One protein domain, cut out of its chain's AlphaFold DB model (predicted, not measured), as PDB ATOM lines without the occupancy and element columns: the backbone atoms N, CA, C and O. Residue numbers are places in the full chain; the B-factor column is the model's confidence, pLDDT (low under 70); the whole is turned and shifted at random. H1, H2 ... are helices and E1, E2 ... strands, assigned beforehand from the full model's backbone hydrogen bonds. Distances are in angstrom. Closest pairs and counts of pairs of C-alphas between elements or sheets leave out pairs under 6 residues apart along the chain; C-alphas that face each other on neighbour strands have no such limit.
ATOM      1  N   GLN A  27     118.757 128.731 121.472       93.00
ATOM      2  CA  GLN A  27     119.212 129.278 122.739       93.00
ATOM      3  C   GLN A  27     118.583 130.651 122.976       93.00
ATOM      4  O   GLN A  27     118.287 131.389 122.034       93.00
ATOM      5  N   ARG A  28     118.389 131.003 124.249       93.19
ATOM      6  CA  ARG A  28     117.939 132.335 124.665       93.19
ATOM      7  C   ARG A  28     119.008 132.990 125.513       93.19
ATOM      8  O   ARG A  28     119.460 132.419 126.509       93.19
ATOM      9  N   TRP A  29     119.443 134.159 125.078       93.75
ATOM     10  CA  TRP A  29     120.395 134.996 125.778       93.75
ATOM     11  C   TRP A  29     119.659 136.275 126.161       93.75
ATOM     12  O   TRP A  29     119.483 137.183 125.352       93.75
ATOM     13  N   GLU A  30     119.161 136.278 127.393       91.44
ATOM     14  CA  GLU A  30     118.397 137.376 127.971       91.44
ATOM     15  C   GLU A  30     119.148 137.964 129.160       91.44
ATOM     16  O   GLU A  30     119.765 137.232 129.941       91.44
ATOM     17  N   SER A  31     119.080 139.284 129.295       87.62
ATOM     18  CA  SER A  31     119.659 139.987 130.433       87.62
ATOM     19  C   SER A  31     118.796 141.165 130.877       87.62
ATOM     20  O   SER A  31     117.981 141.703 130.118       87.62
ATOM     21  N   ALA A  32     118.985 141.564 132.134       83.94
ATOM     22  CA  ALA A  32     118.545 142.853 132.662       83.94
ATOM     23  C   ALA A  32     119.660 143.913 132.586       83.94
ATOM     24  O   ALA A  32     119.386 145.095 132.782       83.94
ATOM     25  N   THR A  33     120.893 143.502 132.284       84.31
ATOM     26  CA  THR A  33     122.050 144.375 132.092       84.31
ATOM     27  C   THR A  33     121.952 145.046 130.720       84.31
ATOM     28  O   THR A  33     121.865 144.338 129.711       84.31
ATOM     29  N   PRO A  34     121.941 146.388 130.646       80.44
ATOM     30  CA  PRO A  34     121.907 147.083 129.367       80.44
ATOM     31  C   PRO A  34     123.158 146.814 128.533       80.44
ATOM     32  O   PRO A  34     124.262 146.713 129.070       80.44
ATOM     33  N   LEU A  35     122.990 146.777 127.210       81.38
ATOM     34  CA  LEU A  35     124.118 146.863 126.288       81.38
ATOM     35  C   LEU A  35     124.863 148.179 126.528       81.38
ATOM     36  O   LEU A  35     124.257 149.231 126.740       81.38
ATOM     37  N   VAL A  36     126.182 148.125 126.450       76.69
ATOM     38  CA  VAL A  36     127.048 149.296 126.500       76.69
ATOM     39  C   VAL A  36     127.341 149.740 125.077       76.69
ATOM     40  O   VAL A  36     127.538 148.925 124.177       76.69
ATOM     41  N   LEU A  37     127.380 151.051 124.880       72.12
ATOM     42  CA  LEU A  37     127.927 151.639 123.673       72.12
ATOM     43  C   LEU A  37     129.455 151.644 123.788       72.12
ATOM     44  O   LEU A  37     129.986 152.368 124.629       72.12
ATOM     45  N   GLN A  38     130.163 150.845 122.994       67.44
ATOM     46  CA  GLN A  38     131.631 150.819 123.020       67.44
ATOM     47  C   GLN A  38     132.250 151.211 121.679       67.44
ATOM     48  O   GLN A  38     131.722 150.908 120.608       67.44
ATOM     49  N   CYS A  39     133.409 151.861 121.764       61.91
ATOM     50  CA  CYS A  39     134.323 152.038 120.643       61.91
ATOM     51  C   CYS A  39     135.080 150.736 120.362       61.91
ATOM     52  O   CYS A  39     135.425 150.029 121.310       61.91
ATOM     53  N   PRO A  40     135.408 150.427 119.095       52.84
ATOM     54  CA  PRO A  40     136.393 149.397 118.793       52.84
ATOM     55  C   PRO A  40     137.723 149.663 119.528       52.84
ATOM     56  O   PRO A  40     138.112 150.828 119.669       52.84
ATOM     57  N   PRO A  41     138.457 148.618 119.955       52.97
ATOM     58  CA  PRO A  41     139.782 148.779 120.549       52.97
ATOM     59  C   PRO A  41     140.719 149.605 119.653       52.97
ATOM     60  O   PRO A  41     140.832 149.349 118.456       52.97
ATOM     61  N   GLY A  42     141.393 150.604 120.233       57.34
ATOM     62  CA  GLY A  42     142.329 151.479 119.514       57.34
ATOM     63  C   GLY A  42     141.688 152.629 118.726       57.34
ATOM     64  O   GLY A  42     142.408 153.331 118.017       57.34
ATOM     65  N   GLN A  43     140.373 152.848 118.842       54.41
ATOM     66  CA  GLN A  43     139.682 153.980 118.215       54.41
ATOM     67  C   GLN A  43     139.127 154.956 119.255       54.41
ATOM     68  O   GLN A  43     138.520 154.550 120.245       54.41
ATOM     69  N   ASP A  44     139.313 156.252 119.001       58.34
ATOM     70  CA  ASP A  44     138.710 157.329 119.781       58.34
ATOM     71  C   ASP A  44     137.378 157.751 119.142       58.34
ATOM     72  O   ASP A  44     137.356 158.298 118.036       58.34
ATOM     73  N   CYS A  45     136.262 157.477 119.824       56.34
ATOM     74  CA  CYS A  45     134.944 157.988 119.428       56.34
ATOM     75  C   CYS A  45     134.471 159.158 120.295       56.34
ATOM     76  O   CYS A  45     133.321 159.584 120.154       56.34
ATOM     77  N   THR A  46     135.313 159.703 121.183       49.62
ATOM     78  CA  THR A  46     134.953 160.931 121.896       49.62
ATOM     79  C   THR A  46     134.802 162.065 120.875       49.62
ATOM     80  O   THR A  46     135.707 162.393 120.115       49.62
ATOM     81  N   GLY A  47     133.581 162.597 120.754       46.88
ATOM     82  CA  GLY A  47     133.238 163.654 119.795       46.88
ATOM     83  C   GLY A  47     132.670 163.198 118.442       46.88
ATOM     84  O   GLY A  47     132.299 164.054 117.639       46.88
ATOM     85  N   LYS A  48     132.529 161.891 118.177       42.84
ATOM     86  CA  LYS A  48     131.771 161.376 117.019       42.84
ATOM     87  C   LYS A  48     130.700 160.399 117.496       42.84
ATOM     88  O   LYS A  48     130.964 159.223 117.719       42.84
ATOM     89  N   VAL A  49     129.468 160.890 117.598       42.12
ATOM     90  CA  VAL A  49     128.273 160.174 118.098       42.12
ATOM     91  C   VAL A  49     127.893 158.940 117.240       42.12
ATOM     92  O   VAL A  49     127.058 158.120 117.639       42.12
ATOM     93  N   ALA A  50     128.540 158.778 116.080       42.44
ATOM     94  CA  ALA A  50     128.116 157.957 114.949       42.44
ATOM     95  C   ALA A  50     128.774 156.567 114.803       42.44
ATOM     96  O   ALA A  50     128.584 155.942 113.765       42.44
ATOM     97  N   TYR A  51     129.535 156.060 115.784       48.28
ATOM     98  CA  TYR A  51     129.996 154.660 115.758       48.28
ATOM     99  C   TYR A  51     129.582 153.938 117.037       48.28
ATOM    100  O   TYR A  51     130.186 154.084 118.096       48.28
ATOM    101  N   ARG A  52     128.470 153.208 116.937       62.47
ATOM    102  CA  ARG A  52     127.758 152.599 118.060       62.47
ATOM    103  C   ARG A  52     127.877 151.093 117.942       62.47
ATOM    104  O   ARG A  52     127.094 150.494 117.220       62.47
ATOM    105  N   ALA A  53     128.848 150.480 118.611       68.12
ATOM    106  CA  ALA A  53     128.774 149.045 118.817       68.12
ATOM    107  C   ALA A  53     127.970 148.762 120.084       68.12
ATOM    108  O   ALA A  53     128.287 149.319 121.138       68.12
ATOM    109  N   PHE A  54     126.937 147.922 119.999       78.12
ATOM    110  CA  PHE A  54     126.329 147.376 121.208       78.12
ATOM    111  C   PHE A  54     127.181 146.223 121.708       78.12
ATOM    112  O   PHE A  54     127.352 145.237 120.993       78.12
ATOM    113  N   TYR A  55     127.692 146.371 122.926       82.12
ATOM    114  CA  TYR A  55     128.541 145.403 123.599       82.12
ATOM    115  C   TYR A  55     127.930 144.943 124.920       82.12
ATOM    116  O   TYR A  55     127.411 145.753 125.687       82.12
ATOM    117  N   ILE A  56     128.051 143.660 125.234       81.00
ATOM    118  CA  ILE A  56     127.916 143.163 126.604       81.00
ATOM    119  C   ILE A  56     128.859 141.992 126.800       81.00
ATOM    120  O   ILE A  56     129.026 141.184 125.892       81.00
ATOM    121  N   GLU A  57     129.410 141.888 128.002       84.56
ATOM    122  CA  GLU A  57     130.068 140.691 128.497       84.56
ATOM    123  C   GLU A  57     129.377 140.238 129.777       84.56
ATOM    124  O   GLU A  57     129.407 140.922 130.799       84.56
ATOM    125  N   GLU A  58     128.705 139.093 129.716       84.38
ATOM    126  CA  GLU A  58     127.955 138.563 130.846       84.38
ATOM    127  C   GLU A  58     127.984 137.037 130.832       84.38
ATOM    128  O   GLU A  58     127.707 136.400 129.815       84.38
ATOM    129  N   ARG A  59     128.308 136.425 131.980       86.88
ATOM    130  CA  ARG A  59     128.400 134.956 132.130       86.88
ATOM    131  C   ARG A  59     129.325 134.309 131.081       86.88
ATOM    132  O   ARG A  59     129.034 133.225 130.579       86.88
ATOM    133  N   GLY A  60     130.412 134.998 130.726       86.75
ATOM    134  CA  GLY A  60     131.370 134.569 129.701       86.75
ATOM    135  C   GLY A  60     130.861 134.676 128.260       86.75
ATOM    136  O   GLY A  60     131.562 134.261 127.346       86.75
ATOM    137  N   ARG A  61     129.651 135.204 128.034       91.12
ATOM    138  CA  ARG A  61     129.127 135.486 126.695       91.12
ATOM    139  C   ARG A  61     129.434 136.920 126.328       91.12
ATOM    140  O   ARG A  61     129.206 137.807 127.148       91.12
ATOM    141  N   GLN A  62     129.874 137.133 125.099       91.06
ATOM    142  CA  GLN A  62     130.084 138.457 124.544       91.06
ATOM    143  C   GLN A  62     129.219 138.638 123.301       91.06
ATOM    144  O   GLN A  62     129.114 137.743 122.461       91.06
ATOM    145  N   VAL A  63     128.575 139.794 123.201       90.75
ATOM    146  CA  VAL A  63     127.805 140.198 122.021       90.75
ATOM    147  C   VAL A  63     128.373 141.522 121.559       90.75
ATOM    148  O   VAL A  63     128.441 142.445 122.360       90.75
ATOM    149  N   TYR A  64     128.744 141.618 120.287       89.94
ATOM    150  CA  TYR A  64     129.177 142.849 119.638       89.94
ATOM    151  C   TYR A  64     128.322 143.070 118.391       89.94
ATOM    152  O   TYR A  64     128.310 142.222 117.507       89.94
ATOM    153  N   LEU A  65     127.589 144.179 118.294       88.81
ATOM    154  CA  LEU A  65     126.775 144.511 117.116       88.81
ATOM    155  C   LEU A  65     127.181 145.875 116.572       88.81
ATOM    156  O   LEU A  65     127.043 146.864 117.284       88.81
ATOM    157  N   SER A  66     127.645 145.931 115.325       85.69
ATOM    158  CA  SER A  66     128.093 147.150 114.652       85.69
ATOM    159  C   SER A  66     127.024 147.708 113.714       85.69
ATOM    160  O   SER A  66     126.363 146.960 112.988       85.69
ATOM    161  N   PHE A  67     126.892 149.035 113.695       83.25
ATOM    162  CA  PHE A  67     125.926 149.756 112.872       83.25
ATOM    163  C   PHE A  67     126.593 150.914 112.110       83.25
ATOM    164  O   PHE A  67     127.545 151.524 112.599       83.25
ATOM    165  N   ASP A  68     126.092 151.202 110.913       77.56
ATOM    166  CA  ASP A  68     126.403 152.355 110.080       77.56
ATOM    167  C   ASP A  68     125.658 153.595 110.588       77.56
ATOM    168  O   ASP A  68     124.438 153.586 110.770       77.56
ATOM    169  N   GLY A  69     126.393 154.697 110.734       66.19
ATOM    170  CA  GLY A  69     125.839 156.008 111.061       66.19
ATOM    171  C   GLY A  69     125.268 156.132 112.478       66.19
ATOM    172  O   GLY A  69     125.500 155.315 113.369       66.19
ATOM    173  N   GLU A  70     124.527 157.216 112.705       62.62
ATOM    174  CA  GLU A  70     123.887 157.475 113.994       62.62
ATOM    175  C   GLU A  70     122.599 156.657 114.128       62.62
ATOM    176  O   GLU A  70     121.614 156.889 113.425       62.62
ATOM    177  N   LEU A  71     122.581 155.714 115.074       64.88
ATOM    178  CA  LEU A  71     121.322 155.138 115.539       64.88
ATOM    179  C   LEU A  71     120.555 156.206 116.319       64.88
ATOM    180  O   LEU A  71     121.090 156.769 117.278       64.88
ATOM    181  N   SER A  72     119.302 156.451 115.926       57.31
ATOM    182  CA  SER A  72     118.417 157.369 116.644       57.31
ATOM    183  C   SER A  72     118.405 157.029 118.144       57.31
ATOM    184  O   SER A  72     118.152 155.873 118.501       57.31
ATOM    185  N   PRO A  73     118.631 158.012 119.037       53.88
ATOM    186  CA  PRO A  73     118.553 157.813 120.486       53.88
ATOM    187  C   PRO A  73     117.151 157.401 120.954       53.88
ATOM    188  O   PRO A  73     116.992 156.794 122.013       53.88
ATOM    189  N   SER A  74     116.124 157.732 120.167       53.31
ATOM    190  CA  SER A  74     114.759 157.272 120.397       53.31
ATOM    191  C   SER A  74     114.613 155.862 119.826       53.31
ATOM    192  O   SER A  74     114.471 155.695 118.621       53.31
ATOM    193  N   ALA A  75     114.734 154.868 120.715       54.50
ATOM    194  CA  ALA A  75     114.404 153.449 120.536       54.50
ATOM    195  C   ALA A  75     114.396 152.982 119.065       54.50
ATOM    196  O   ALA A  75     113.338 153.018 118.434       54.50
ATOM    197  N   PRO A  76     115.541 152.557 118.503       64.19
ATOM    198  CA  PRO A  76     115.586 152.150 117.112       64.19
ATOM    199  C   PRO A  76     114.657 150.944 116.938       64.19
ATOM    200  O   PRO A  76     114.853 149.891 117.548       64.19
ATOM    201  N   ASP A  77     113.594 151.127 116.154       76.88
ATOM    202  CA  ASP A  77     112.732 150.017 115.783       76.88
ATOM    203  C   ASP A  77     113.543 148.983 114.979       76.88
ATOM    204  O   ASP A  77     114.646 149.246 114.484       76.88
ATOM    205  N   ALA A  78     113.019 147.764 114.866       84.12
ATOM    206  CA  ALA A  78     113.734 146.676 114.205       84.12
ATOM    207  C   ALA A  78     114.137 147.011 112.755       84.12
ATOM    208  O   ALA A  78     115.144 146.491 112.268       84.12
ATOM    209  N   ALA A  79     113.382 147.876 112.069       85.50
ATOM    210  CA  ALA A  79     113.681 148.289 110.705       85.50
ATOM    211  C   ALA A  79     114.860 149.271 110.668       85.50
ATOM    212  O   ALA A  79     115.759 149.100 109.844       85.50
ATOM    213  N   ALA A  80     114.906 150.239 111.585       81.50
ATOM    214  CA  ALA A  80     116.026 151.162 111.736       81.50
ATOM    215  C   ALA A  80     117.326 150.421 112.085       81.50
ATOM    216  O   ALA A  80     118.350 150.652 111.443       81.50
ATOM    217  N   LEU A  81     117.268 149.477 113.033       84.94
ATOM    218  CA  LEU A  81     118.410 148.623 113.376       84.94
ATOM    219  C   LEU A  81     118.869 147.780 112.186       84.94
ATOM    220  O   LEU A  81     120.054 147.762 111.877       84.94
ATOM    221  N   SER A  82     117.936 147.120 111.493       87.44
ATOM    222  CA  SER A  82     118.269 146.286 110.331       87.44
ATOM    223  C   SER A  82     118.899 147.097 109.203       87.44
ATOM    224  O   SER A  82     119.843 146.630 108.578       87.44
ATOM    225  N   LYS A  83     118.399 148.313 108.949       86.31
ATOM    226  CA  LYS A  83     118.926 149.204 107.907       86.31
ATOM    227  C   LYS A  83     120.351 149.666 108.207       86.31
ATOM    228  O   LYS A  83     121.121 149.870 107.277       86.31
ATOM    229  N   ALA A  84     120.667 149.871 109.482       84.69
ATOM    230  CA  ALA A  84     121.971 150.346 109.911       84.69
ATOM    231  C   ALA A  84     122.958 149.204 110.193       84.69
ATOM    232  O   ALA A  84     124.144 149.456 110.299       84.69
ATOM    233  N   PHE A  85     122.528 147.956 110.360       88.00
ATOM    234  CA  PHE A  85     123.424 146.883 110.792       88.00
ATOM    235  C   PHE A  85     124.505 146.551 109.753       88.00
ATOM    236  O   PHE A  85     124.205 146.332 108.583       88.00
ATOM    237  N   ARG A  86     125.763 146.464 110.201       88.06
ATOM    238  CA  ARG A  86     126.910 146.085 109.359       88.06
ATOM    239  C   ARG A  86     127.266 144.621 109.551       88.06
ATOM    240  O   ARG A  86     127.243 143.829 108.615       88.06
ATOM    241  N   TYR A  87     127.618 144.289 110.786       90.31
ATOM    242  CA  TYR A  87     128.043 142.964 111.202       90.31
ATOM    243  C   TYR A  87     127.929 142.832 112.718       90.31
ATOM    244  O   TYR A  87     127.797 143.825 113.439       90.31
ATOM    245  N   GLY A  88     128.000 141.604 113.213       91.38
ATOM    246  CA  GLY A  88     128.073 141.338 114.641       91.38
ATOM    247  C   GLY A  88     128.933 140.128 114.942       91.38
ATOM    248  O   GLY A  88     129.104 139.267 114.092       91.38
ATOM    249  N   ASP A  89     129.445 140.056 116.156       93.56
ATOM    250  CA  ASP A  89     130.256 138.951 116.634       93.56
ATOM    251  C   ASP A  89     129.655 138.436 117.939       93.56
ATOM    252  O   ASP A  89     129.309 139.206 118.841       93.56
ATOM    253  N   LEU A  90     129.476 137.121 118.016       94.88
ATOM    254  CA  LEU A  90     129.003 136.435 119.211       94.88
ATOM    255  C   LEU A  90     130.114 135.539 119.735       94.88
ATOM    256  O   LEU A  90     130.661 134.749 118.969       94.88
ATOM    257  N   TYR A  91     130.373 135.604 121.038       94.69
ATOM    258  CA  TYR A  91     131.297 134.711 121.729       94.69
ATOM    259  C   TYR A  91     130.613 134.061 122.927       94.69
ATOM    260  O   TYR A  91     129.850 134.717 123.637       94.69
ATOM    261  N   TRP A  92     130.850 132.772 123.168       95.25
ATOM    262  CA  TRP A  92     130.301 132.074 124.335       95.25
ATOM    263  C   TRP A  92     131.164 130.880 124.748       95.25
ATOM    264  O   TRP A  92     131.852 130.311 123.906       95.25
ATOM    265  N   PRO A  93     131.127 130.450 126.021       94.12
ATOM    266  CA  PRO A  93     131.846 129.255 126.439       94.12
ATOM    267  C   PRO A  93     131.199 128.009 125.827       94.12
ATOM    268  O   PRO A  93     129.986 127.812 125.954       94.12
ATOM    269  N   GLU A  94     131.999 127.146 125.204       93.44
ATOM    270  CA  GLU A  94     131.539 125.869 124.660       93.44
ATOM    271  C   GLU A  94     132.586 124.769 124.853       93.44
ATOM    272  O   GLU A  94     133.693 124.812 124.314       93.44
ATOM    273  N   GLY A  95     132.226 123.747 125.634       90.50
ATOM    274  CA  GLY A  95     133.149 122.677 125.998       90.50
ATOM    275  C   GLY A  95     134.367 123.222 126.748       90.50
ATOM    276  O   GLY A  95     134.228 123.763 127.841       90.50
ATOM    277  N   GLN A  96     135.554 123.051 126.163       89.00
ATOM    278  CA  GLN A  96     136.827 123.539 126.711       89.00
ATOM    279  C   GLN A  96     137.303 124.857 126.078       89.00
ATOM    280  O   GLN A  96     138.404 125.306 126.384       89.00
ATOM    281  N   GLY A  97     136.515 125.450 125.179       91.69
ATOM    282  CA  GLY A  97     136.916 126.619 124.404       91.69
ATOM    283  C   GLY A  97     135.896 127.747 124.412       91.69
ATOM    284  O   GLY A  97     134.855 127.688 125.071       91.69
ATOM    285  N   MET A  98     136.213 128.769 123.626       94.88
ATOM    286  CA  MET A  98     135.332 129.877 123.300       94.88
ATOM    287  C   MET A  98     134.772 129.665 121.903       94.88
ATOM    288  O   MET A  98     135.506 129.645 120.915       94.88
ATOM    289  N   ALA A  99     133.461 129.493 121.817       96.19
ATOM    290  CA  ALA A  99     132.775 129.555 120.550       96.19
ATOM    291  C   ALA A  99     132.722 131.003 120.048       96.19
ATOM    292  O   ALA A  99     132.582 131.928 120.849       96.19
ATOM    293  N   ALA A 100     132.847 131.186 118.736       96.12
ATOM    294  CA  ALA A 100     132.827 132.470 118.051       96.12
ATOM    295  C   ALA A 100     132.025 132.363 116.746       96.12
ATOM    296  O   ALA A 100     132.209 131.410 115.979       96.12
ATOM    297  N   ALA A 101     131.159 133.337 116.479       96.50
ATOM    298  CA  ALA A 101     130.399 133.418 115.236       96.50
ATOM    299  C   ALA A 101     130.312 134.857 114.723       96.50
ATOM    300  O   ALA A 101     129.841 135.740 115.442       96.50
ATOM    301  N   HIS A 102     130.703 135.055 113.464       95.50
ATOM    302  CA  HIS A 102     130.564 136.325 112.759       95.50
ATOM    303  C   HIS A 102     129.236 136.390 111.987       95.50
ATOM    304  O   HIS A 102     128.905 135.504 111.200       95.50
ATOM    305  N   LEU A 103     128.466 137.450 112.188       95.06
ATOM    306  CA  LEU A 103     127.134 137.668 111.633       95.06
ATOM    307  C   LEU A 103     127.157 138.783 110.599       95.06
ATOM    308  O   LEU A 103     127.675 139.864 110.868       95.06
ATOM    309  N   GLN A 104     126.504 138.562 109.461       89.50
ATOM    310  CA  GLN A 104     126.291 139.579 108.424       89.50
ATOM    311  C   GLN A 104     124.824 139.581 107.977       89.50
ATOM    312  O   GLN A 104     124.110 138.599 108.182       89.50
ATOM    313  N   LEU A 105     124.338 140.676 107.385       83.31
ATOM    314  CA  LEU A 105     122.933 140.791 106.953       83.31
ATOM    315  C   LEU A 105     122.524 139.722 105.932       83.31
ATOM    316  O   LEU A 105     121.423 139.175 105.997       83.31
ATOM    317  N   ASP A 106     123.413 139.432 104.990       84.06
ATOM    318  CA  ASP A 106     123.204 138.500 103.881       84.06
ATOM    319  C   ASP A 106     123.559 137.044 104.230       84.06
ATOM    320  O   ASP A 106     123.296 136.135 103.444       84.06
ATOM    321  N   GLY A 107     124.123 136.813 105.421       84.38
ATOM    322  CA  GLY A 107     124.569 135.500 105.871       84.38
ATOM    323  C   GLY A 107     125.884 135.014 105.253       84.38
ATOM    324  O   GLY A 107     126.161 133.824 105.367       84.38
ATOM    325  N   GLN A 108     126.693 135.886 104.632       86.00
ATOM    326  CA  GLN A 108     128.022 135.525 104.098       86.00
ATOM    327  C   GLN A 108     129.076 135.260 105.194       86.00
ATOM    328  O   GLN A 108     130.155 134.737 104.910       86.00
ATOM    329  N   GLY A 109     128.767 135.593 106.452       87.81
ATOM    330  CA  GLY A 109     129.552 135.208 107.625       87.81
ATOM    331  C   GLY A 109     129.327 133.750 108.063       87.81
ATOM    332  O   GLY A 109     129.082 132.847 107.265       87.81
ATOM    333  N   ASP A 110     129.400 133.516 109.369       94.62
ATOM    334  CA  ASP A 110     129.022 132.250 110.013       94.62
ATOM    335  C   ASP A 110     127.499 132.132 110.223       94.62
ATOM    336  O   ASP A 110     126.955 131.046 110.448       94.62
ATOM    337  N   GLY A 111     126.787 133.254 110.112       94.06
ATOM    338  CA  GLY A 111     125.336 133.316 110.176       94.06
ATOM    339  C   GLY A 111     124.769 134.667 109.761       94.06
ATOM    340  O   GLY A 111     125.496 135.593 109.391       94.06
ATOM    341  N   LYS A 112     123.443 134.773 109.859       95.00
ATOM    342  CA  LYS A 112     122.697 136.018 109.640       95.00
ATOM    343  C   LYS A 112     122.056 136.523 110.927       95.00
ATOM    344  O   LYS A 112     121.622 135.722 111.755       95.00
ATOM    345  N   LEU A 113     121.947 137.841 111.075       94.19
ATOM    346  CA  LEU A 113     121.214 138.475 112.174       94.19
ATOM    347  C   LEU A 113     119.902 139.066 111.655       94.19
ATOM    348  O   LEU A 113     119.882 139.768 110.648       94.19
ATOM    349  N   ARG A 114     118.805 138.811 112.367       93.12
ATOM    350  CA  ARG A 114     117.495 139.406 112.094       93.12
ATOM    351  C   ARG A 114     117.000 140.148 113.324       93.12
ATOM    352  O   ARG A 114     116.767 139.527 114.356       93.12
ATOM    353  N   PHE A 115     116.778 141.451 113.206       91.81
ATOM    354  CA  PHE A 115     116.143 142.219 114.272       91.81
ATOM    355  C   PHE A 115     114.646 141.912 114.321       91.81
ATOM    356  O   PHE A 115     113.984 141.761 113.293       91.81
ATOM    357  N   LEU A 116     114.123 141.781 115.533       92.50
ATOM    358  CA  LEU A 116     112.730 141.460 115.809       92.50
ATOM    359  C   LEU A 116     112.054 142.667 116.463       92.50
ATOM    360  O   LEU A 116     112.721 143.424 117.171       92.50
ATOM    361  N   PRO A 117     110.732 142.835 116.298       90.31
ATOM    362  CA  PRO A 117     109.988 143.811 117.081       90.31
ATOM    363  C   PRO A 117     110.235 143.617 118.585       90.31
ATOM    364  O   PRO A 117     110.161 142.496 119.104       90.31
ATOM    365  N   ALA A 118     110.520 144.718 119.274       86.19
ATOM    366  CA  ALA A 118     110.811 144.765 120.700       86.19
ATOM    367  C   ALA A 118     110.017 145.894 121.363       86.19
ATOM    368  O   ALA A 118     109.600 146.851 120.707       86.19
ATOM    369  N   THR A 119     109.807 145.792 122.672       84.62
ATOM    370  CA  THR A 119     109.304 146.921 123.464       84.62
ATOM    371  C   THR A 119     110.309 148.081 123.420       84.62
ATOM    372  O   THR A 119     111.513 147.811 123.381       84.62
ATOM    373  N   PRO A 120     109.867 149.352 123.495       83.06
ATOM    374  CA  PRO A 120     110.776 150.497 123.544       83.06
ATOM    375  C   PRO A 120     111.885 150.326 124.593       83.06
ATOM    376  O   PRO A 120     111.635 149.844 125.697       83.06
ATOM    377  N   GLY A 121     113.116 150.706 124.239       80.50
ATOM    378  CA  GLY A 121     114.283 150.577 125.121       80.50
ATOM    379  C   GLY A 121     114.870 149.165 125.219       80.50
ATOM    380  O   GLY A 121     115.757 148.939 126.039       80.50
ATOM    381  N   ARG A 122     114.418 148.212 124.394       86.19
ATOM    382  CA  ARG A 122     115.012 146.873 124.297       86.19
ATOM    383  C   ARG A 122     115.435 146.545 122.874       86.19
ATOM    384  O   ARG A 122     114.772 146.910 121.908       86.19
ATOM    385  N   LEU A 123     116.523 145.800 122.773       88.38
ATOM    386  CA  LEU A 123     116.943 145.089 121.584       88.38
ATOM    387  C   LEU A 123     116.338 143.689 121.628       88.38
ATOM    388  O   LEU A 123     116.537 142.961 122.602       88.38
ATOM    389  N   ARG A 124     115.698 143.279 120.533       92.94
ATOM    390  CA  ARG A 124     115.408 141.871 120.274       92.94
ATOM    391  C   ARG A 124     115.937 141.493 118.903       92.94
ATOM    392  O   ARG A 124     115.616 142.144 117.912       92.94
ATOM    393  N   ALA A 125     116.745 140.446 118.836       94.00
ATOM    394  CA  ALA A 125     117.293 139.961 117.578       94.00
ATOM    395  C   ALA A 125     117.478 138.448 117.611       94.00
ATOM    396  O   ALA A 125     117.607 137.840 118.667       94.00
ATOM    397  N   GLU A 126     117.486 137.835 116.442       95.25
ATOM    398  CA  GLU A 126     117.757 136.422 116.270       95.25
ATOM    399  C   GLU A 126     118.971 136.238 115.368       95.25
ATOM    400  O   GLU A 126     118.953 136.627 114.199       95.25
ATOM    401  N   ALA A 127     120.015 135.622 115.914       95.88
ATOM    402  CA  ALA A 127     121.145 135.133 115.146       95.88
ATOM    403  C   ALA A 127     120.840 133.712 114.664       95.88
ATOM    404  O   ALA A 127     120.536 132.826 115.463       95.88
ATOM    405  N   MET A 128     120.898 133.501 113.354       95.69
ATOM    406  CA  MET A 128     120.729 132.201 112.705       95.69
ATOM    407  C   MET A 128     122.078 131.786 112.135       95.69
ATOM    408  O   MET A 128     122.487 132.267 111.077       95.69
ATOM    409  N   LEU A 129     122.767 130.923 112.868       95.25
ATOM    410  CA  LEU A 129     124.089 130.420 112.532       95.25
ATOM    411  C   LEU A 129     123.955 129.195 111.636       95.25
ATOM    412  O   LEU A 129     123.205 128.272 111.960       95.25
ATOM    413  N   SER A 130     124.688 129.174 110.527       93.69
ATOM    414  CA  SER A 130     124.892 127.965 109.717       93.69
ATOM    415  C   SER A 130     126.121 127.189 110.199       93.69
ATOM    416  O   SER A 130     126.179 125.963 110.070       93.69
ATOM    417  N   ARG A 131     127.077 127.907 110.799       94.06
ATOM    418  CA  ARG A 131     128.266 127.374 111.452       94.06
ATOM    419  C   ARG A 131     128.741 128.299 112.575       94.06
ATOM    420  O   ARG A 131     128.225 129.397 112.736       94.06
ATOM    421  N   TYR A 132     129.731 127.856 113.336       95.38
ATOM    422  CA  TYR A 132     130.525 128.685 114.245       95.38
ATOM    423  C   TYR A 132     131.874 128.010 114.500       95.38
ATOM    424  O   TYR A 132     132.056 126.826 114.199       95.38
ATOM    425  N   LYS A 133     132.836 128.757 115.031       95.69
ATOM    426  CA  LYS A 133     134.147 128.231 115.420       95.69
ATOM    427  C   LYS A 133     134.177 127.958 116.913       95.69
ATOM    428  O   LYS A 133     133.552 128.698 117.656       95.69
ATOM    429  N   ILE A 134     134.932 126.958 117.350       95.00
ATOM    430  CA  ILE A 134     135.355 126.787 118.743       95.00
ATOM    431  C   ILE A 134     136.866 126.965 118.771       95.00
ATOM    432  O   ILE A 134     137.590 126.216 118.108       95.00
ATOM    433  N   VAL A 135     137.309 127.956 119.534       92.06
ATOM    434  CA  VAL A 135     138.707 128.308 119.754       92.06
ATOM    435  C   VAL A 135     139.133 127.796 121.124       92.06
ATOM    436  O   VAL A 135     138.504 128.116 122.132       92.06
ATOM    437  N   VAL A 136     140.199 127.003 121.174       89.50
ATOM    438  CA  VAL A 136     140.821 126.564 122.429       89.50
ATOM    439  C   VAL A 136     142.246 127.087 122.459       89.50
ATOM    440  O   VAL A 136     143.080 126.675 121.649       89.50
ATOM    441  N   GLU A 137     142.509 127.958 123.429       87.38
ATOM    442  CA  GLU A 137     143.833 128.472 123.749       87.38
ATOM    443  C   GLU A 137     144.336 127.808 125.032       87.38
ATOM    444  O   GLU A 137     143.640 127.758 126.049       87.38
ATOM    445  N   ARG A 138     145.559 127.283 124.999       82.62
ATOM    446  CA  ARG A 138     146.190 126.639 126.158       82.62
ATOM    447  C   ARG A 138     147.653 127.031 126.237       82.62
ATOM    448  O   ARG A 138     148.306 127.155 125.209       82.62
ATOM    449  N   ARG A 139     148.185 127.182 127.451       77.94
ATOM    450  CA  ARG A 139     149.638 127.318 127.617       77.94
ATOM    451  C   ARG A 139     150.312 126.057 127.094       77.94
ATOM    452  O   ARG A 139     149.890 124.962 127.460       77.94
ATOM    453  N   GLY A 140     151.341 126.227 126.278       67.56
ATOM    454  CA  GLY A 140     152.097 125.109 125.732       67.56
ATOM    455  C   GLY A 140     153.515 125.489 125.325       67.56
ATOM    456  O   GLY A 140     153.873 126.668 125.324       67.56
ATOM    457  N   GLY A 141     154.322 124.467 125.056       66.69
ATOM    458  CA  GLY A 141     155.709 124.559 124.607       66.69
ATOM    459  C   GLY A 141     155.871 124.104 123.156       66.69
ATOM    460  O   GLY A 141     155.196 124.601 122.256       66.69
ATOM    461  N   ASP A 142     156.776 123.154 122.922       66.31
ATOM    462  CA  ASP A 142     157.150 122.662 121.586       66.31
ATOM    463  C   ASP A 142     156.015 121.924 120.844       66.31
ATOM    464  O   ASP A 142     156.124 121.635 119.652       66.31
ATOM    465  N   GLU A 143     154.920 121.605 121.537       71.19
ATOM    466  CA  GLU A 143     153.718 120.986 120.982       71.19
ATOM    467  C   GLU A 143     152.757 121.973 120.291       71.19
ATOM    468  O   GLU A 143     151.784 121.533 119.668       71.19
ATOM    469  N   CYS A 144     153.000 123.285 120.400       70.12
ATOM    470  CA  CYS A 144     152.217 124.305 119.700       70.12
ATOM    471  C   CYS A 144     152.588 124.382 118.214       70.12
ATOM    472  O   CYS A 144     153.686 123.994 117.796       70.12
ATOM    473  N   ARG A 145     151.677 124.895 117.377       71.06
ATOM    474  CA  ARG A 145     152.021 125.141 115.974       71.06
ATOM    475  C   ARG A 145     153.041 126.275 115.902       71.06
ATOM    476  O   ARG A 145     153.061 127.173 116.733       71.06
ATOM    477  N   ARG A 146     153.892 126.254 114.873       64.88
ATOM    478  CA  ARG A 146     154.961 127.258 114.704       64.88
ATOM    479  C   ARG A 146     154.446 128.678 114.461       64.88
ATOM    480  O   ARG A 146     155.212 129.619 114.620       64.88
ATOM    481  N   ASP A 147     153.204 128.812 114.011       68.25
ATOM    482  CA  ASP A 147     152.512 130.084 113.805       68.25
ATOM    483  C   ASP A 147     151.726 130.557 115.037       68.25
ATOM    484  O   ASP A 147     151.182 131.660 115.020       68.25
ATOM    485  N   ASP A 148     151.703 129.766 116.109       66.81
ATOM    486  CA  ASP A 148     151.100 130.179 117.365       66.81
ATOM    487  C   ASP A 148     152.014 131.177 118.104       66.81
ATOM    488  O   ASP A 148     153.246 131.135 118.012       66.81
ATOM    489  N   VAL A 149     151.414 132.100 118.861       68.00
ATOM    490  CA  VAL A 149     152.167 133.069 119.671       68.00
ATOM    491  C   VAL A 149     152.973 132.316 120.729       68.00
ATOM    492  O   VAL A 149     152.443 131.444 121.415       68.00
ATOM    493  N   ALA A 150     154.256 132.663 120.878       68.25
ATOM    494  CA  ALA A 150     155.185 131.973 121.771       68.25
ATOM    495  C   ALA A 150     154.580 131.722 123.170       68.25
ATOM    496  O   ALA A 150     154.341 132.660 123.933       68.25
ATOM    497  N   GLY A 151     154.350 130.445 123.498       70.31
ATOM    498  CA  GLY A 151     153.828 129.991 124.791       70.31
ATOM    499  C   GLY A 151     152.321 129.698 124.853       70.31
ATOM    500  O   GLY A 151     151.844 129.267 125.906       70.31
ATOM    501  N   MET A 152     151.568 129.908 123.769       78.81
ATOM    502  CA  MET A 152     150.125 129.653 123.701       78.81
ATOM    503  C   MET A 152     149.802 128.785 122.488       78.81
ATOM    504  O   MET A 152     149.935 129.253 121.371       78.81
ATOM    505  N   CYS A 153     149.346 127.549 122.680       82.88
ATOM    506  CA  CYS A 153     148.864 126.725 121.574       82.88
ATOM    507  C   CYS A 153     147.437 127.133 121.209       82.88
ATOM    508  O   CYS A 153     146.568 127.169 122.089       82.88
ATOM    509  N   HIS A 154     147.185 127.334 119.917       86.81
ATOM    510  CA  HIS A 154     145.875 127.698 119.383       86.81
ATOM    511  C   HIS A 154     145.286 126.547 118.571       86.81
ATOM    512  O   HIS A 154     145.942 125.945 117.718       86.81
ATOM    513  N   SER A 155     144.021 126.222 118.817       87.62
ATOM    514  CA  SER A 155     143.292 125.269 117.981       87.62
ATOM    515  C   SER A 155     141.898 125.779 117.662       87.62
ATOM    516  O   SER A 155     141.176 126.245 118.542       87.62
ATOM    517  N   GLU A 156     141.524 125.664 116.388       90.81
ATOM    518  CA  GLU A 156     140.198 126.013 115.891       90.81
ATOM    519  C   GLU A 156     139.505 124.765 115.359       90.81
ATOM    520  O   GLU A 156     140.079 123.988 114.593       90.81
ATOM    521  N   SER A 157     138.236 124.605 115.715       93.69
ATOM    522  CA  SER A 157     137.345 123.642 115.072       93.69
ATOM    523  C   SER A 157     136.086 124.347 114.587       93.69
ATOM    524  O   SER A 157     135.587 125.257 115.244       93.69
ATOM    525  N   VAL A 158     135.578 123.954 113.420       95.19
ATOM    526  CA  VAL A 158     134.354 124.530 112.849       95.19
ATOM    527  C   VAL A 158     133.197 123.572 113.091       95.19
ATOM    528  O   VAL A 158     133.214 122.430 112.630       95.19
ATOM    529  N   VAL A 159     132.156 124.050 113.765       94.31
ATOM    530  CA  VAL A 159     130.898 123.327 113.943       94.31
ATOM    531  C   VAL A 159     129.921 123.791 112.873       94.31
ATOM    532  O   VAL A 159     129.491 124.935 112.879       94.31
ATOM    533  N   SER A 160     129.549 122.903 111.950       92.88
ATOM    534  CA  SER A 160     128.628 123.205 110.836       92.88
ATOM    535  C   SER A 160     127.208 122.699 111.108       92.88
ATOM    536  O   SER A 160     126.631 121.961 110.311       92.88
ATOM    537  N   LYS A 161     126.666 123.018 112.289       86.25
ATOM    538  CA  LYS A 161     125.294 122.663 112.683       86.25
ATOM    539  C   LYS A 161     124.463 123.938 112.834       86.25
ATOM    540  O   LYS A 161     124.942 124.858 113.499       86.25
ATOM    541  N   PRO A 162     123.227 123.986 112.298       89.69
ATOM    542  CA  PRO A 162     122.355 125.134 112.493       89.69
ATOM    543  C   PRO A 162     122.121 125.419 113.977       89.69
ATOM    544  O   PRO A 162     121.765 124.512 114.730       89.69
ATOM    545  N   LEU A 163     122.279 126.674 114.387       93.75
ATOM    546  CA  LEU A 163     122.017 127.136 115.750       93.75
ATOM    547  C   LEU A 163     121.280 128.471 115.687       93.75
ATOM    548  O   LEU A 163     121.661 129.369 114.939       93.75
ATOM    549  N   ARG A 164     120.215 128.607 116.475       95.25
ATOM    550  CA  ARG A 164     119.489 129.869 116.627       95.25
ATOM    551  C   ARG A 164     119.754 130.442 118.004       95.25
ATOM    552  O   ARG A 164     119.624 129.738 119.002       95.25
ATOM    553  N   ILE A 165     120.075 131.727 118.073       95.56
ATOM    554  CA  ILE A 165     120.279 132.439 119.332       95.56
ATOM    555  C   ILE A 165     119.345 133.642 119.342       95.56
ATOM    556  O   ILE A 165     119.473 134.548 118.521       95.56
ATOM    557  N   LEU A 166     118.389 133.640 120.269       95.56
ATOM    558  CA  LEU A 166     117.554 134.802 120.544       95.56
ATOM    559  C   LEU A 166     118.276 135.708 121.538       95.56
ATOM    560  O   LEU A 166     118.503 135.307 122.679       95.56
ATOM    561  N   LEU A 167     118.594 136.916 121.096       94.88
ATOM    562  CA  LEU A 167     119.177 137.995 121.879       94.88
ATOM    563  C   LEU A 167     118.046 138.898 122.387       94.88
ATOM    564  O   LEU A 167     117.237 139.374 121.585       94.88
ATOM    565  N   ASP A 168     117.993 139.133 123.696       93.56
ATOM    566  CA  ASP A 168     117.017 140.026 124.329       93.56
ATOM    567  C   ASP A 168     117.678 140.843 125.446       93.56
ATOM    568  O   ASP A 168     117.905 140.359 126.559       93.56
ATOM    569  N   TYR A 169     117.992 142.101 125.145       90.25
ATOM    570  CA  TYR A 169     118.767 142.968 126.028       90.25
ATOM    571  C   TYR A 169     118.129 144.354 126.143       90.25
ATOM    572  O   TYR A 169     117.607 144.871 125.154       90.25
ATOM    573  N   PRO A 170     118.190 145.012 127.311       88.25
ATOM    574  CA  PRO A 170     117.935 146.438 127.393       88.25
ATOM    575  C   PRO A 170     118.961 147.188 126.537       88.25
ATOM    576  O   PRO A 170     120.150 146.866 126.528       88.25
ATOM    577  N   LEU A 171     118.497 148.202 125.822       83.25
ATOM    578  CA  LEU A 171     119.374 149.180 125.193       83.25
ATOM    579  C   LEU A 171     119.924 150.130 126.269       83.25
ATOM    580  O   LEU A 171     119.273 150.310 127.304       83.25
TER     581      LEU A 171
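AT A GLANCE: This is residues 27 to 171 of the 178 residues of an uncharacterized protein of Duganella sp. BK054 (UniProt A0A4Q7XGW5). One twisted sheet folds back on itself into two walls that are partly face to face with their strands crossed, E2 to E6 in one and E7, E8, E11 and E1 in the other, joined where E7 meets the end of E6. The hairpin of E9 and E10 runs off E6 as a long arm, the short helix H1 lies at the end of the fold near E7 and E4, and the loop of residues 41 to 47 sticks out. The printed part has 145 residues with eleven named strands and one named helix, H1, which comes between E4 and E5 along the chain, and is mostly strand; the sheet is branched at E6, which has three neighbours, and has both parallel and antiparallel pairs. It is compact, with a radius of gyration of the C-alphas of 16.7 A and spans of 55 by 37 by 29 A.

IN THESE COORDINATES: E1, residues 27 to 30, begins at C-alpha 27 (119.212, 129.278, 122.739). E2 is residues 36 to 38, E3 53 to 58 and E4 61 to 67, 20.1 A long. H1, residues 78 to 84, is followed directly by E5, residues 85 to 94, the longest strand at 26.5 A. E6 is residues 97 to 104, 23.2 A; E7 is 111 to 115; E8 is 122 to 129, 22.2 A. E9, residues 132 to 139, is 23.4 A and ends at C-alpha 139 (149.638, 127.318, 127.617). E10, residues 152 to 159, is 22.5 A; E11, residues 163 to 170, is 22.9 A and ends at C-alpha 170 (117.935, 146.438, 127.393).

HOW THE PARTS SIT: E1, an edge strand, is parallel to E11 at 8 degrees, with N 29 and O 166 at 2.8 A. E2, E3 and E4 form a meander, each strand the antiparallel neighbour of the one before, with N 36 to O 55 at 2.8 A and N 54 to O 65 at 2.9 A. E4 and E5 are antiparallel, N 64 to O 89 at 2.9 A. H1 is on the sheet at a height of 6.9 A; its closest C-alphas to E7 are Ala 78 and Phe 115, 5.1 A. Its O i to N i+4 pairs are within hydrogen-bond range. E5 and E6 form a hairpin, N 90 to O 101 at 2.9 A. On the other side of E6 from E5 lie E7, parallel, N 104 to O 111 at 3.1 A, and E9, antiparallel, N 98 to O 135 at 2.8 A. E7 and E8 form a hairpin, N 112 to O 128 at 2.9 A. E8 runs on into E9 at 89 degrees. E9 and E10 form a hairpin, N 134 to O 157 at 2.8 A. E8 and E11 are antiparallel, N 125 to O 167 at 3.0 A. E4 and E8 are apart.

THE WHOLE: The C-alphas of Ser 74 and Asp 142, the two farthest apart, are 54.7 A apart. The printed part has no cut. The links E2 to E3 and E9 to E10 are long. Mean pLDDT of the printed part is 81.9; residues 38 to 53, 69 to 76, 140 to 142 and 146 to 150 are under 70.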